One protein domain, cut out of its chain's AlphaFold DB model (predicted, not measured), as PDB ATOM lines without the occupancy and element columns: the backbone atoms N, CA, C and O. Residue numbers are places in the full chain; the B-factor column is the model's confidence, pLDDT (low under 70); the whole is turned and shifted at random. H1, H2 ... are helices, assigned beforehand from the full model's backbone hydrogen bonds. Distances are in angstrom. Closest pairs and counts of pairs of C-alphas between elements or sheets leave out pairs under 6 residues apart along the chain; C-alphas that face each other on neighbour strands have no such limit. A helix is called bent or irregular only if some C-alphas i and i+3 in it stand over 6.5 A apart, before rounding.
ATOM      1  N   VAL A   5       4.109   7.287  48.445       96.06
ATOM      2  CA  VAL A   5       4.241   6.017  47.707       96.06
ATOM      3  C   VAL A   5       4.011   4.824  48.631       96.06
ATOM      4  O   VAL A   5       3.199   3.956  48.317       96.06
ATOM      5  N   LEU A   6       4.683   4.792  49.785       96.88
ATOM      6  CA  LEU A   6       4.579   3.687  50.743       96.88
ATOM      7  C   LEU A   6       3.182   3.606  51.359       96.88
ATOM      8  O   LEU A   6       2.627   2.515  51.472       96.88
ATOM      9  N   MET A   7       2.584   4.750  51.697       96.56
ATOM     10  CA  MET A   7       1.216   4.800  52.216       96.56
ATOM     11  C   MET A   7       0.207   4.260  51.194       96.56
ATOM     12  O   MET A   7      -0.667   3.465  51.546       96.56
ATOM     13  N   LEU A   8       0.318   4.664  49.925       97.75
ATOM     14  CA  LEU A   8      -0.579   4.170  48.885       97.75
ATOM     15  C   LEU A   8      -0.360   2.674  48.628       97.75
ATOM     16  O   LEU A   8      -1.331   1.921  48.605       97.75
ATOM     17  N   ALA A   9       0.893   2.227  48.520       98.12
ATOM     18  CA  ALA A   9       1.226   0.815  48.345       98.12
ATOM     19  C   ALA A   9       0.703  -0.052  49.504       98.12
ATOM     20  O   ALA A   9       0.087  -1.086  49.252       98.12
ATOM     21  N   SER A  10       0.851   0.403  50.754       98.00
ATOM     22  CA  SER A  10       0.270  -0.223  51.954       98.00
ATOM     23  C   SER A  10      -1.235  -0.421  51.793       98.00
ATOM     24  O   SER A  10      -1.719  -1.544  51.880       98.00
ATOM     25  N   ARG A  11      -1.978   0.643  51.461       98.00
ATOM     26  CA  ARG A  11      -3.441   0.582  51.287       98.00
ATOM     27  C   ARG A  11      -3.874  -0.355  50.159       98.00
ATOM     28  O   ARG A  11      -4.942  -0.958  50.242       98.00
ATOM     29  N   MET A  12      -3.084  -0.447  49.090       98.38
ATOM     30  CA  MET A  12      -3.353  -1.365  47.982       98.38
ATOM     31  C   MET A  12      -3.121  -2.815  48.407       98.38
ATOM     32  O   MET A  12      -3.993  -3.649  48.186       98.38
ATOM     33  N   LEU A  13      -1.992  -3.100  49.061       98.44
ATOM     34  CA  LEU A  13      -1.628  -4.442  49.523       98.44
ATOM     35  C   LEU A  13      -2.458  -4.920  50.718       98.44
ATOM     36  O   LEU A  13      -2.579  -6.121  50.923       98.44
ATOM     37  N   GLU A  14      -3.083  -4.019  51.474       98.12
ATOM     38  CA  GLU A  14      -4.082  -4.368  52.492       98.12
ATOM     39  C   GLU A  14      -5.401  -4.876  51.875       98.12
ATOM     40  O   GLU A  14      -6.195  -5.505  52.567       98.12
ATOM     41  N   ARG A  15      -5.647  -4.625  50.579       98.06
ATOM     42  CA  ARG A  15      -6.914  -4.965  49.901       98.06
ATOM     43  C   ARG A  15      -6.770  -5.970  48.765       98.06
ATOM     44  O   ARG A  15      -7.685  -6.754  48.542       98.06
ATOM     45  N   TYR A  16      -5.662  -5.931  48.033       98.31
ATOM     46  CA  TYR A  16      -5.496  -6.678  46.791       98.31
ATOM     47  C   TYR A  16      -4.136  -7.375  46.735       98.31
ATOM     48  O   TYR A  16      -3.108  -6.725  46.961       98.31
ATOM     49  N   PRO A  17      -4.093  -8.663  46.352       98.56
ATOM     50  CA  PRO A  17      -2.843  -9.311  45.996       98.56
ATOM     51  C   PRO A  17      -2.229  -8.663  44.753       98.56
ATOM     52  O   PRO A  17      -2.900  -8.532  43.729       98.56
ATOM     53  N   LEU A  18      -0.958  -8.271  44.798       98.69
ATOM     54  CA  LEU A  18      -0.256  -7.635  43.681       98.69
ATOM     55  C   LEU A  18       1.166  -8.193  43.531       98.69
ATOM     56  O   LEU A  18       1.979  -8.170  44.461       98.69
ATOM     57  N   CYS A  19       1.503  -8.648  42.321       98.38
ATOM     58  CA  CYS A  19       2.888  -8.958  41.960       98.38
ATOM     59  C   CYS A  19       3.717  -7.673  41.789       98.38
ATOM     60  O   CYS A  19       3.170  -6.569  41.730       98.38
ATOM     61  N   ASP A  20       5.038  -7.817  41.690       98.50
ATOM     62  CA  ASP A  20       5.964  -6.682  41.589       98.50
ATOM     63  C   ASP A  20       5.656  -5.803  40.373       98.50
ATOM     64  O   ASP A  20       5.468  -4.598  40.516       98.50
ATOM     65  N   ARG A  21       5.468  -6.402  39.190       98.00
ATOM     66  CA  ARG A  21       5.147  -5.643  37.970       98.00
ATOM     67  C   ARG A  21       3.829  -4.879  38.078       98.00
ATOM     68  O   ARG A  21       3.761  -3.711  37.706       98.00
ATOM     69  N   CYS A  22       2.772  -5.513  38.582       98.25
ATOM     70  CA  CYS A  22       1.469  -4.857  38.680       98.25
ATOM     71  C   CYS A  22       1.471  -3.746  39.731       98.25
ATOM     72  O   CYS A  22       0.911  -2.688  39.460       98.25
ATOM     73  N   LEU A  23       2.138  -3.942  40.875       98.50
ATOM     74  CA  LEU A  23       2.321  -2.879  41.862       98.50
ATOM     75  C   LEU A  23       3.113  -1.712  41.262       98.50
ATOM     76  O   LEU A  23       2.656  -0.574  41.320       98.50
ATOM     77  N   GLY A  24       4.260  -1.986  40.633       98.00
ATOM     78  CA  GLY A  24       5.107  -0.952  40.041       98.00
ATOM     79  C   GLY A  24       4.420  -0.155  38.931       98.00
ATOM     80  O   GLY A  24       4.625   1.054  38.843       98.00
ATOM     81  N   ARG A  25       3.531  -0.785  38.152       97.12
ATOM     82  CA  ARG A  25       2.735  -0.112  37.111       97.12
ATOM     83  C   ARG A  25       1.861   1.019  37.662       97.12
ATOM     84  O   ARG A  25       1.671   2.016  36.972       97.12
ATOM     85  N   PHE A  26       1.356   0.912  38.892       97.62
ATOM     86  CA  PHE A  26       0.585   2.000  39.511       97.62
ATOM     87  C   PHE A  26       1.438   3.229  39.851       97.62
ATOM     88  O   PHE A  26       0.900   4.317  40.030       97.62
ATOM     89  N   PHE A  27       2.761   3.073  39.871       97.12
ATOM     90  CA  PHE A  27       3.728   4.144  40.101       97.12
ATOM     91  C   PHE A  27       4.527   4.475  38.831       97.12
ATOM     92  O   PHE A  27       5.615   5.042  38.926       97.12
ATOM     93  N   ALA A  28       3.990   4.156  37.641       95.12
ATOM     94  CA  ALA A  28       4.656   4.324  36.342       95.12
ATOM     95  C   ALA A  28       5.141   5.765  36.052       95.12
ATOM     96  O   ALA A  28       6.095   5.949  35.293       95.12
ATOM     97  N   GLY A  29       4.555   6.776  36.700       95.12
ATOM     98  CA  GLY A  29       4.987   8.176  36.599       95.12
ATOM     99  C   GLY A  29       6.221   8.559  37.433       95.12
ATOM    100  O   GLY A  29       6.696   9.681  37.305       95.12
ATOM    101  N   LEU A  30       6.745   7.673  38.289       95.06
ATOM    102  CA  LEU A  30       7.852   7.964  39.219       95.06
ATOM    103  C   LEU A  30       9.060   7.052  38.977       95.06
ATOM    104  O   LEU A  30       8.884   5.845  38.906       95.06
ATOM    105  N   GLY A  31      10.286   7.578  38.942       90.62
ATOM    106  CA  GLY A  31      11.485   6.750  38.733       90.62
ATOM    107  C   GLY A  31      11.675   6.362  37.265       90.62
ATOM    108  O   GLY A  31      11.574   5.191  36.898       90.62
ATOM    109  N   MET A  32      11.904   7.369  36.414       93.50
ATOM    110  CA  MET A  32      12.188   7.171  34.989       93.50
ATOM    111  C   MET A  32      13.375   6.223  34.781       93.50
ATOM    112  O   MET A  32      14.334   6.249  35.546       93.50
ATOM    113  N   GLY A  33      13.296   5.388  33.744       96.00
ATOM    114  CA  GLY A  33      14.307   4.370  33.440       96.00
ATOM    115  C   GLY A  33      14.128   3.039  34.178       96.00
ATOM    116  O   GLY A  33      14.735   2.058  33.773       96.00
ATOM    117  N   LEU A  34      13.266   2.967  35.199       97.25
ATOM    118  CA  LEU A  34      12.977   1.714  35.902       97.25
ATOM    119  C   LEU A  34      11.851   0.932  35.226       97.25
ATOM    120  O   LEU A  34      10.791   1.484  34.903       97.25
ATOM    121  N   SER A  35      12.013  -0.380  35.121       97.12
ATOM    122  CA  SER A  35      10.928  -1.293  34.779       97.12
ATOM    123  C   SER A  35       9.850  -1.317  35.871       97.12
ATOM    124  O   SER A  35      10.068  -0.960  37.034       97.12
ATOM    125  N   ASN A  36       8.655  -1.793  35.519       97.25
ATOM    126  CA  ASN A  36       7.590  -2.006  36.501       97.25
ATOM    127  C   ASN A  36       7.991  -3.036  37.576       97.25
ATOM    128  O   ASN A  36       7.558  -2.917  38.718       97.25
ATOM    129  N   PHE A  37       8.816  -4.028  37.220       97.56
ATOM    130  CA  PHE A  37       9.316  -5.023  38.168       97.56
ATOM    131  C   PHE A  37      10.209  -4.371  39.224       97.56
ATOM    132  O   PHE A  37       9.907  -4.463  40.411       97.56
ATOM    133  N   GLU A  38      11.251  -3.651  38.797       98.25
ATOM    134  CA  GLU A  38      12.199  -2.990  39.703       98.25
ATOM    135  C   GLU A  38      11.477  -2.041  40.654       98.25
ATOM    136  O   GLU A  38      11.725  -2.046  41.859       98.25
ATOM    137  N   ARG A  39      10.519  -1.276  40.127       97.81
ATOM    138  CA  ARG A  39       9.750  -0.295  40.894       97.81
ATOM    139  C   ARG A  39       8.907  -0.955  41.980       97.81
ATOM    140  O   ARG A  39       9.008  -0.586  43.148       97.81
ATOM    141  N   GLY A  40       8.106  -1.957  41.617       98.25
ATOM    142  CA  GLY A  40       7.272  -2.667  42.585       98.25
ATOM    143  C   GLY A  40       8.093  -3.460  43.596       98.25
ATOM    144  O   GLY A  40       7.794  -3.409  44.789       98.25
ATOM    145  N   ARG A  41       9.168  -4.121  43.147       98.50
ATOM    146  CA  ARG A  41      10.084  -4.853  44.028       98.50
ATOM    147  C   ARG A  41      10.736  -3.920  45.044       98.50
ATOM    148  O   ARG A  41      10.722  -4.223  46.233       98.50
ATOM    149  N   SER A  42      11.233  -2.767  44.599       98.06
ATOM    150  CA  SER A  42      11.862  -1.760  45.466       98.06
ATOM    151  C   SER A  42      10.899  -1.235  46.530       98.06
ATOM    152  O   SER A  42      11.263  -1.145  47.702       98.06
ATOM    153  N   ILE A  43       9.645  -0.960  46.152       98.12
ATOM    154  CA  ILE A  43       8.601  -0.534  47.095       98.12
ATOM    155  C   ILE A  43       8.374  -1.605  48.168       98.12
ATOM    156  O   ILE A  43       8.391  -1.288  49.356       98.12
ATOM    157  N   LYS A  44       8.202  -2.874  47.778       98.50
ATOM    158  CA  LYS A  44       7.984  -3.966  48.741       98.50
ATOM    159  C   LYS A  44       9.178  -4.187  49.664       98.50
ATOM    160  O   LYS A  44       8.981  -4.417  50.853       98.50
ATOM    161  N   VAL A  45      10.398  -4.091  49.134       98.62
ATOM    162  CA  VAL A  45      11.631  -4.183  49.929       98.62
ATOM    163  C   VAL A  45      11.668  -3.089  50.989       98.62
ATOM    164  O   VAL A  45      11.816  -3.402  52.168       98.62
ATOM    165  N   LEU A  46      11.441  -1.831  50.607       97.69
ATOM    166  CA  LEU A  46      11.432  -0.730  51.568       97.69
ATOM    167  C   LEU A  46      10.309  -0.885  52.605       97.69
ATOM    168  O   LEU A  46      10.540  -0.695  53.795       97.69
ATOM    169  N   MET A  47       9.109  -1.309  52.193       97.69
ATOM    170  CA  MET A  47       8.017  -1.610  53.129       97.69
ATOM    171  C   MET A  47       8.388  -2.708  54.136       97.69
ATOM    172  O   MET A  47       8.022  -2.608  55.305       97.69
ATOM    173  N   ALA A  48       9.096  -3.756  53.707       97.38
ATOM    174  CA  ALA A  48       9.552  -4.814  54.605       97.38
ATOM    175  C   ALA A  48      10.619  -4.311  55.587       97.38
ATOM    176  O   ALA A  48      10.561  -4.661  56.762       97.38
ATOM    177  N   MET A  49      11.534  -3.441  55.145       95.94
ATOM    178  CA  MET A  49      12.517  -2.795  56.025       95.94
ATOM    179  C   MET A  49      11.840  -1.936  57.106       95.94
ATOM    180  O   MET A  49      12.195  -2.038  58.280       95.94
ATOM    181  N   GLU A  50      10.828  -1.149  56.734       93.94
ATOM    182  CA  GLU A  50      10.039  -0.331  57.669       93.94
ATOM    183  C   GLU A  50       9.310  -1.194  58.712       93.94
ATOM    184  O   GLU A  50       9.302  -0.878  59.902       93.94
ATOM    185  N   LEU A  51       8.721  -2.317  58.286       94.38
ATOM    186  CA  LEU A  51       8.086  -3.261  59.208       94.38
ATOM    187  C   LEU A  51       9.106  -3.940  60.119       94.38
ATOM    188  O   LEU A  51       8.847  -4.063  61.314       94.38
ATOM    189  N   HIS A  52      10.265  -4.338  59.589       94.44
ATOM    190  CA  HIS A  52      11.339  -4.926  60.384       94.44
ATOM    191  C   HIS A  52      11.778  -3.979  61.511       94.44
ATOM    192  O   HIS A  52      11.842  -4.394  62.671       94.44
ATOM    193  N   ALA A  53      11.977  -2.693  61.207       92.19
ATOM    194  CA  ALA A  53      12.299  -1.680  62.214       92.19
ATOM    195  C   ALA A  53      11.228  -1.574  63.322       92.19
ATOM    196  O   ALA A  53      11.565  -1.389  64.493       92.19
ATOM    197  N   GLY A  54       9.945  -1.737  62.978       89.19
ATOM    198  CA  GLY A  54       8.845  -1.813  63.947       89.19
ATOM    199  C   GLY A  54       8.867  -3.091  64.795       89.19
ATOM    200  O   GLY A  54       8.701  -3.026  66.015       89.19
ATOM    201  N   THR A  55       9.133  -4.245  64.174       91.06
ATOM    202  CA  THR A  55       9.167  -5.543  64.873       91.06
ATOM    203  C   THR A  55      10.276  -5.649  65.909       91.06
ATOM    204  O   THR A  55      10.108  -6.382  66.874       91.06
ATOM    205  N   SER A  56      11.375  -4.894  65.790       86.12
ATOM    206  CA  SER A  56      12.427  -4.886  66.818       86.12
ATOM    207  C   SER A  56      11.936  -4.414  68.195       86.12
ATOM    208  O   SER A  56      12.612  -4.658  69.190       86.12
ATOM    209  N   ARG A  57      10.786  -3.727  68.264       86.12
ATOM    210  CA  ARG A  57      10.179  -3.251  69.519       86.12
ATOM    211  C   ARG A  57       9.096  -4.195  70.031       86.12
ATOM    212  O   ARG A  57       9.121  -4.574  71.194       86.12
ATOM    213  N   ASP A  58       8.158  -4.552  69.159       90.88
ATOM    214  CA  ASP A  58       7.056  -5.464  69.462       90.88
ATOM    215  C   ASP A  58       6.750  -6.311  68.218       90.88
ATOM    216  O   ASP A  58       5.988  -5.885  67.346       90.88
ATOM    217  N   PRO A  59       7.352  -7.506  68.092       89.62
ATOM    218  CA  PRO A  59       7.110  -8.379  66.952       89.62
ATOM    219  C   PRO A  59       5.637  -8.758  66.798       89.62
ATOM    220  O   PRO A  59       5.165  -8.943  65.675       89.62
ATOM    221  N   GLN A  60       4.893  -8.893  67.896       93.56
ATOM    222  CA  GLN A  60       3.545  -9.447  67.854       93.56
ATOM    223  C   GLN A  60       2.533  -8.437  67.304       93.56
ATOM    224  O   GLN A  60       1.636  -8.835  66.558       93.56
ATOM    225  N   ALA A  61       2.734  -7.139  67.557       94.31
ATOM    226  CA  ALA A  61       1.904  -6.062  67.007       94.31
ATOM    227  C   ALA A  61       1.859  -6.020  65.466       94.31
ATOM    228  O   ALA A  61       0.900  -5.511  64.887       94.31
ATOM    229  N   PHE A  62       2.876  -6.558  64.784       96.00
ATOM    230  CA  PHE A  62       2.967  -6.535  63.318       96.00
ATOM    231  C   PHE A  62       2.632  -7.872  62.651       96.00
ATOM    232  O   PHE A  62       2.581  -7.929  61.419       96.00
ATOM    233  N   LYS A  63       2.377  -8.936  63.425       96.88
ATOM    234  CA  LYS A  63       2.244 -10.302  62.897       96.88
ATOM    235  C   LYS A  63       1.159 -10.423  61.834       96.88
ATOM    236  O   LYS A  63       1.431 -10.930  60.748       96.88
ATOM    237  N   ASP A  64      -0.029  -9.893  62.110       97.19
ATOM    238  CA  ASP A  64      -1.166  -9.962  61.185       97.19
ATOM    239  C   ASP A  64      -0.913  -9.145  59.917       97.19
ATOM    240  O   ASP A  64      -1.245  -9.569  58.809       97.19
ATOM    241  N   LYS A  65      -0.247  -7.994  60.054       97.50
ATOM    242  CA  LYS A  65       0.105  -7.140  58.916       97.50
ATOM    243  C   LYS A  65       1.135  -7.808  58.007       97.50
ATOM    244  O   LYS A  65       0.985  -7.788  56.786       97.50
ATOM    245  N   ILE A  66       2.161  -8.433  58.583       98.12
ATOM    246  CA  ILE A  66       3.187  -9.158  57.821       98.12
ATOM    247  C   ILE A  66       2.590 -10.424  57.192       98.12
ATOM    248  O   ILE A  66       2.913 -10.738  56.045       98.12
ATOM    249  N   TYR A  67       1.679 -11.114  57.884       98.44
ATOM    250  CA  TYR A  67       0.927 -12.237  57.316       98.44
ATOM    251  C   TYR A  67       0.119 -11.795  56.088       98.44
ATOM    252  O   TYR A  67       0.240 -12.395  55.017       98.44
ATOM    253  N   LEU A  68      -0.638 -10.699  56.203       98.62
ATOM    254  CA  LEU A  68      -1.415 -10.134  55.099       98.62
ATOM    255  C   LEU A  68      -0.527  -9.742  53.911       98.62
ATOM    256  O   LEU A  68      -0.870 -10.014  52.763       98.62
ATOM    257  N   TYR A  69       0.637  -9.144  54.161       98.56
ATOM    258  CA  TYR A  69       1.576  -8.813  53.088       98.56
ATOM    259  C   TYR A  69       2.255 -10.036  52.488       98.56
ATOM    260  O   TYR A  69       2.498 -10.053  51.286       98.56
ATOM    261  N   SER A  70       2.490 -11.091  53.260       98.62
ATOM    262  CA  SER A  70       2.945 -12.368  52.706       98.62
ATOM    263  C   SER A  70       1.898 -12.935  51.742       98.62
ATOM    264  O   SER A  70       2.226 -13.286  50.609       98.62
ATOM    265  N   LEU A  71       0.621 -12.902  52.138       98.56
ATOM    266  CA  LEU A  71      -0.503 -13.351  51.316       98.56
ATOM    267  C   LEU A  71      -0.669 -12.512  50.040       98.56
ATOM    268  O   LEU A  71      -0.854 -13.065  48.959       98.56
ATOM    269  N   ASN A  72      -0.605 -11.185  50.143       98.69
ATOM    270  CA  ASN A  72      -0.950 -10.296  49.030       98.69
ATOM    271  C   ASN A  72       0.254  -9.895  48.172       98.69
ATOM    272  O   ASN A  72       0.113  -9.643  46.977       98.69
ATOM    273  N   ALA A  73       1.450  -9.844  48.737       98.12
ATOM    274  CA  ALA A  73       2.633  -9.326  48.062       98.12
ATOM    275  C   ALA A  73       3.743 -10.368  47.885       98.12
ATOM    276  O   ALA A  73       4.630 -10.126  47.064       98.12
ATOM    277  N   GLY A  74       3.682 -11.513  48.574       98.12
ATOM    278  CA  GLY A  74       4.700 -12.557  48.485       98.12
ATOM    279  C   GLY A  74       6.029 -12.090  49.073       98.12
ATOM    280  O   GLY A  74       6.082 -11.559  50.183       98.12
ATOM    281  N   GLU A  75       7.118 -12.282  48.336       98.00
ATOM    282  CA  GLU A  75       8.437 -11.817  48.760       98.00
ATOM    283  C   GLU A  75       8.562 -10.279  48.694       98.00
ATOM    284  O   GLU A  75       8.020  -9.656  47.777       98.00
ATOM    285  N   PRO A  76       9.321  -9.644  49.609       98.38
ATOM    286  CA  PRO A  76      10.146 -10.253  50.661       98.38
ATOM    287  C   PRO A  76       9.395 -10.588  51.968       98.38
ATOM    288  O   PRO A  76      10.000 -11.051  52.933       98.38
ATOM    289  N   PHE A  77       8.085 -10.330  52.042       98.56
ATOM    290  CA  PHE A  77       7.319 -10.474  53.286       98.56
ATOM    291  C   PHE A  77       7.192 -11.926  53.750       98.56
ATOM    292  O   PHE A  77       7.192 -12.168  54.950       98.56
ATOM    293  N   SER A  78       7.136 -12.881  52.816       98.50
ATOM    294  CA  SER A  78       7.042 -14.314  53.136       98.50
ATOM    295  C   SER A  78       8.291 -14.819  53.861       98.50
ATOM    296  O   SER A  78       8.183 -15.392  54.949       98.50
ATOM    297  N   SER A  79       9.481 -14.535  53.321       98.25
ATOM    298  CA  SER A  79      10.742 -14.840  54.005       98.25
ATOM    299  C   SER A  79      10.857 -14.085  55.332       98.25
ATOM    300  O   SER A  79      11.218 -14.670  56.353       98.25
ATOM    301  N   PHE A  80      10.474 -12.806  55.357       97.56
ATOM    302  CA  PHE A  80      10.469 -12.000  56.579       97.56
ATOM    303  C   PHE A  80       9.572 -12.595  57.683       97.56
ATOM    304  O   PHE A  80      10.024 -12.738  58.819       97.56
ATOM    305  N   TYR A  81       8.346 -13.019  57.358       98.38
ATOM    306  CA  TYR A  81       7.426 -13.671  58.296       98.38
ATOM    307  C   TYR A  81       8.044 -14.932  58.906       98.38
ATOM    308  O   TYR A  81       8.026 -15.111  60.126       98.38
ATOM    309  N   LYS A  82       8.646 -15.780  58.062       98.12
ATOM    310  CA  LYS A  82       9.302 -17.013  58.502       98.12
ATOM    311  C   LYS A  82      10.444 -16.741  59.473       98.12
ATOM    312  O   LYS A  82      10.541 -17.411  60.498       98.12
ATOM    313  N   HIS A  83      11.281 -15.750  59.176       96.75
ATOM    314  CA  HIS A  83      12.427 -15.411  60.015       96.75
ATOM    315  C   HIS A  83      12.038 -14.819  61.372       96.75
ATOM    316  O   HIS A  83      12.676 -15.153  62.367       96.75
ATOM    317  N   ILE A  84      11.006 -13.973  61.435       96.12
ATOM    318  CA  ILE A  84      10.598 -13.343  62.700       96.12
ATOM    319  C   ILE A  84       9.778 -14.285  63.579       96.12
ATOM    320  O   ILE A  84       9.961 -14.291  64.795       96.12
ATOM    321  N   TYR A  85       8.868 -15.066  62.995       96.31
ATOM    322  CA  TYR A  85       7.905 -15.848  63.777       96.31
ATOM    323  C   TYR A  85       8.221 -17.343  63.848       96.31
ATOM    324  O   TYR A  85       7.580 -18.041  64.628       96.31
ATOM    325  N   GLY A  86       9.165 -17.851  63.046       97.06
ATOM    326  CA  GLY A  86       9.479 -19.283  62.987       97.06
ATOM    327  C   GLY A  86       8.336 -20.142  62.433       97.06
ATOM    328  O   GLY A  86       8.280 -21.338  62.703       97.06
ATOM    329  N   LEU A  87       7.409 -19.532  61.689       96.88
ATOM    330  CA  LEU A  87       6.221 -20.170  61.121       96.88
ATOM    331  C   LEU A  87       6.269 -20.119  59.596       96.88
ATOM    332  O   LEU A  87       6.805 -19.170  59.020       96.88
ATOM    333  N   ASP A  88       5.662 -21.102  58.935       97.81
ATOM    334  CA  ASP A  88       5.528 -21.039  57.484       97.81
ATOM    335  C   ASP A  88       4.543 -19.924  57.078       97.81
ATOM    336  O   ASP A  88       3.453 -19.811  57.655       97.81
ATOM    337  N   PRO A  89       4.919 -19.069  56.111       97.50
ATOM    338  CA  PRO A  89       4.065 -17.990  55.644       97.50
ATOM    339  C   PRO A  89       2.887 -18.535  54.823       97.50
ATOM    340  O   PRO A  89       2.961 -19.639  54.272       97.50
ATOM    341  N   PRO A  90       1.800 -17.757  54.674       97.88
ATOM    342  CA  PRO A  90       0.733 -18.122  53.758       97.88
ATOM    343  C   PRO A  90       1.258 -18.194  52.323       97.88
ATOM    344  O   PRO A  90       2.106 -17.403  51.909       97.88
ATOM    345  N   LYS A  91       0.690 -19.106  51.528       97.12
ATOM    346  CA  LYS A  91       0.917 -19.111  50.083       97.12
ATOM    347  C   LYS A  91       0.369 -17.813  49.488       97.12
ATOM    348  O   LYS A  91      -0.786 -17.472  49.729       97.12
ATOM    349  N   GLN A  92       1.183 -17.128  48.688       97.25
ATOM    350  CA  GLN A  92       0.769 -15.899  48.020       97.25
ATOM    351  C   GLN A  92      -0.481 -16.131  47.151       97.25
ATOM    352  O   GLN A  92      -0.538 -17.068  46.349       97.25
ATOM    353  N   SER A  93      -1.463 -15.243  47.289       97.56
ATOM    354  CA  SER A  93      -2.654 -15.197  46.446       97.56
ATOM    355  C   SER A  93      -2.309 -14.731  45.023       97.56
ATOM    356  O   SER A  93      -1.451 -13.859  44.852       97.56
ATOM    357  N   PRO A  94      -2.994 -15.242  43.983       97.75
ATOM    358  CA  PRO A  94      -2.807 -14.764  42.618       97.75
ATOM    359  C   PRO A  94      -3.009 -13.251  42.513       97.75
ATOM    360  O   PRO A  94      -3.950 -12.701  43.083       97.75
ATOM    361  N   CYS A  95      -2.136 -12.578  41.760       98.38
ATOM    362  CA  CYS A  95      -2.215 -11.133  41.554       98.38
ATOM    363  C   CYS A  95      -3.595 -10.733  41.008       98.38
ATOM    364  O   CYS A  95      -4.019 -11.242  39.973       98.38
ATOM    365  N   TYR A  96      -4.250  -9.767  41.647       98.38
ATOM    366  CA  TYR A  96      -5.580  -9.277  41.291       98.38
ATOM    367  C   TYR A  96      -5.651  -8.704  39.867       98.38
ATOM    368  O   TYR A  96      -6.679  -8.791  39.207       98.38
ATOM    369  N   VAL A  97      -4.549  -8.127  39.377       97.88
ATOM    370  CA  VAL A  97      -4.505  -7.468  38.063       97.88
ATOM    371  C   VAL A  97      -4.215  -8.458  36.935       97.88
ATOM    372  O   VAL A  97      -4.898  -8.439  35.918       97.88
ATOM    373  N   CYS A  98      -3.195  -9.310  37.080       97.62
ATOM    374  CA  CYS A  98      -2.755 -10.201  35.996       97.62
ATOM    375  C   CYS A  98      -3.134 -11.676  36.194       97.62
ATOM    376  O   CYS A  98      -2.825 -12.512  35.344       97.62
ATOM    377  N   GLY A  99      -3.745 -12.033  37.324       97.06
ATOM    378  CA  GLY A  99      -4.044 -13.419  37.689       97.06
ATOM    379  C   GLY A  99      -2.800 -14.288  37.899       97.06
ATOM    380  O   GLY A  99      -2.898 -15.505  37.825       97.06
ATOM    381  N   GLY A 100      -1.622 -13.684  38.096       95.25
ATOM    382  CA  GLY A 100      -0.344 -14.404  38.183       95.25
ATOM    383  C   GLY A 100       0.263 -14.809  36.834       95.25
ATOM    384  O   GLY A 100       1.206 -15.587  36.820       95.25
ATOM    385  N   ARG A 101      -0.242 -14.282  35.710       95.06
ATOM    386  CA  ARG A 101       0.169 -14.686  34.347       95.06
ATOM    387  C   ARG A 101       1.102 -13.700  33.639       95.06
ATOM    388  O   ARG A 101       1.397 -13.869  32.469       95.06
ATOM    389  N   ILE A 102       1.524 -12.620  34.302       94.06
ATOM    390  CA  ILE A 102       2.246 -11.548  33.597       94.06
ATOM    391  C   ILE A 102       3.627 -11.969  33.095       94.06
ATOM    392  O   ILE A 102       4.016 -11.504  32.038       94.06
ATOM    393  N   GLU A 103       4.343 -12.842  33.810       89.75
ATOM    394  CA  GLU A 103       5.642 -13.334  33.328       89.75
ATOM    395  C   GLU A 103       5.461 -14.209  32.084       89.75
ATOM    396  O   GLU A 103       6.089 -13.929  31.076       89.75
ATOM    397  N   SER A 104       4.506 -15.151  32.083       90.69
ATOM    398  CA  SER A 104       4.252 -15.987  30.898       90.69
ATOM    399  C   SER A 104       3.835 -15.158  29.681       90.69
ATOM    400  O   SER A 104       4.281 -15.419  28.573       90.69
ATOM    401  N   ILE A 105       3.028 -14.111  29.892       90.00
ATOM    402  CA  ILE A 105       2.650 -13.177  28.823       90.00
ATOM    403  C   ILE A 105       3.859 -12.378  28.323       90.00
ATOM    404  O   ILE A 105       3.873 -11.985  27.171       90.00
ATOM    405  N   ILE A 106       4.856 -12.075  29.154       89.88
ATOM    406  CA  ILE A 106       6.063 -11.385  28.676       89.88
ATOM    407  C   ILE A 106       6.930 -12.363  27.882       89.88
ATOM    408  O   ILE A 106       7.356 -12.018  26.785       89.88
ATOM    409  N   ASP A 107       7.130 -13.573  28.399       90.00
ATOM    410  CA  ASP A 107       7.973 -14.601  27.782       90.00
ATOM    411  C   ASP A 107       7.445 -15.061  26.412       90.00
ATOM    412  O   ASP A 107       8.221 -15.443  25.548       90.00
ATOM    413  N   GLU A 108       6.131 -15.011  26.180       90.00
ATOM    414  CA  GLU A 108       5.530 -15.323  24.873       90.00
ATOM    415  C   GLU A 108       5.825 -14.270  23.784       90.00
ATOM    416  O   GLU A 108       5.662 -14.555  22.597       90.00
ATOM    417  N   TRP A 109       6.209 -13.047  24.165       80.12
ATOM    418  CA  TRP A 109       6.336 -11.894  23.257       80.12
ATOM    419  C   TRP A 109       7.772 -11.364  23.138       80.12
ATOM    420  O   TRP A 109       7.989 -10.347  22.469       80.12
TER     421      TRP A 109
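This is residues 5 to 109 of the 110 residues of an uncharacterized protein of Acidilobales archaeon (UniProt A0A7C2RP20). A long helix, H3, runs along the long axis; H4 folds back beside its later part, and H5 folds back again beside H4. H1 crosses H3, H2 packs on the first part of H3, and a long link from H5 leads to H6, where residues 104 to 109 stick out. The printed part has 105 residues, with six named helices in order H1 to H6 and no named strand: all helix. It is compact, radius of gyration of the C-alphas 13.9 A, with an elongated outline of 45 by 26 by 20 A.

H1, residues 5 to 13, touches residues 43 to 47 alone of the hub H3, residues 36 to 55, about perpendicular at 90 degrees; their closest C-alphas, Leu 6 and Met 47, are 6.8 A apart. H2, residues 20 to 25, touches residues 36 to 44 alone of H3, closest at C-alphas Gly 24 and Gly 40, 3.8 A. H3 and H4, residues 60 to 73, form a helical hairpin at a shallow tilt of 12 degrees, closest at C-alphas Thr 55 and Phe 62, 6.5 A. H4 and H5, residues 77 to 85, form another at 26 degrees, closest at C-alphas Ser 70 and Ser 78, 4.6 A. H6, residues 102 to 107, touches no helix. Every O i to N i+4 pair is within hydrogen-bond range in H1, H2, H3, H5 and H6, and 8 of 10 are in H4.

H1 begins at C-alpha 5 (4.241, 6.017, 47.707). H3 measures 28.6 A and H4 19.8 A; H4 is irregular, with C-alphas 61 and 64 7.7 A apart. H6 ends at C-alpha 107 (7.973, -14.601, 27.782).

The C-alphas farthest apart, Arg 57 and Trp 109, are 47.2 A apart. The printed part has no cut. The link H5 to H6, residues 86 to 101, is long. No printed residue is under 70 in pLDDT.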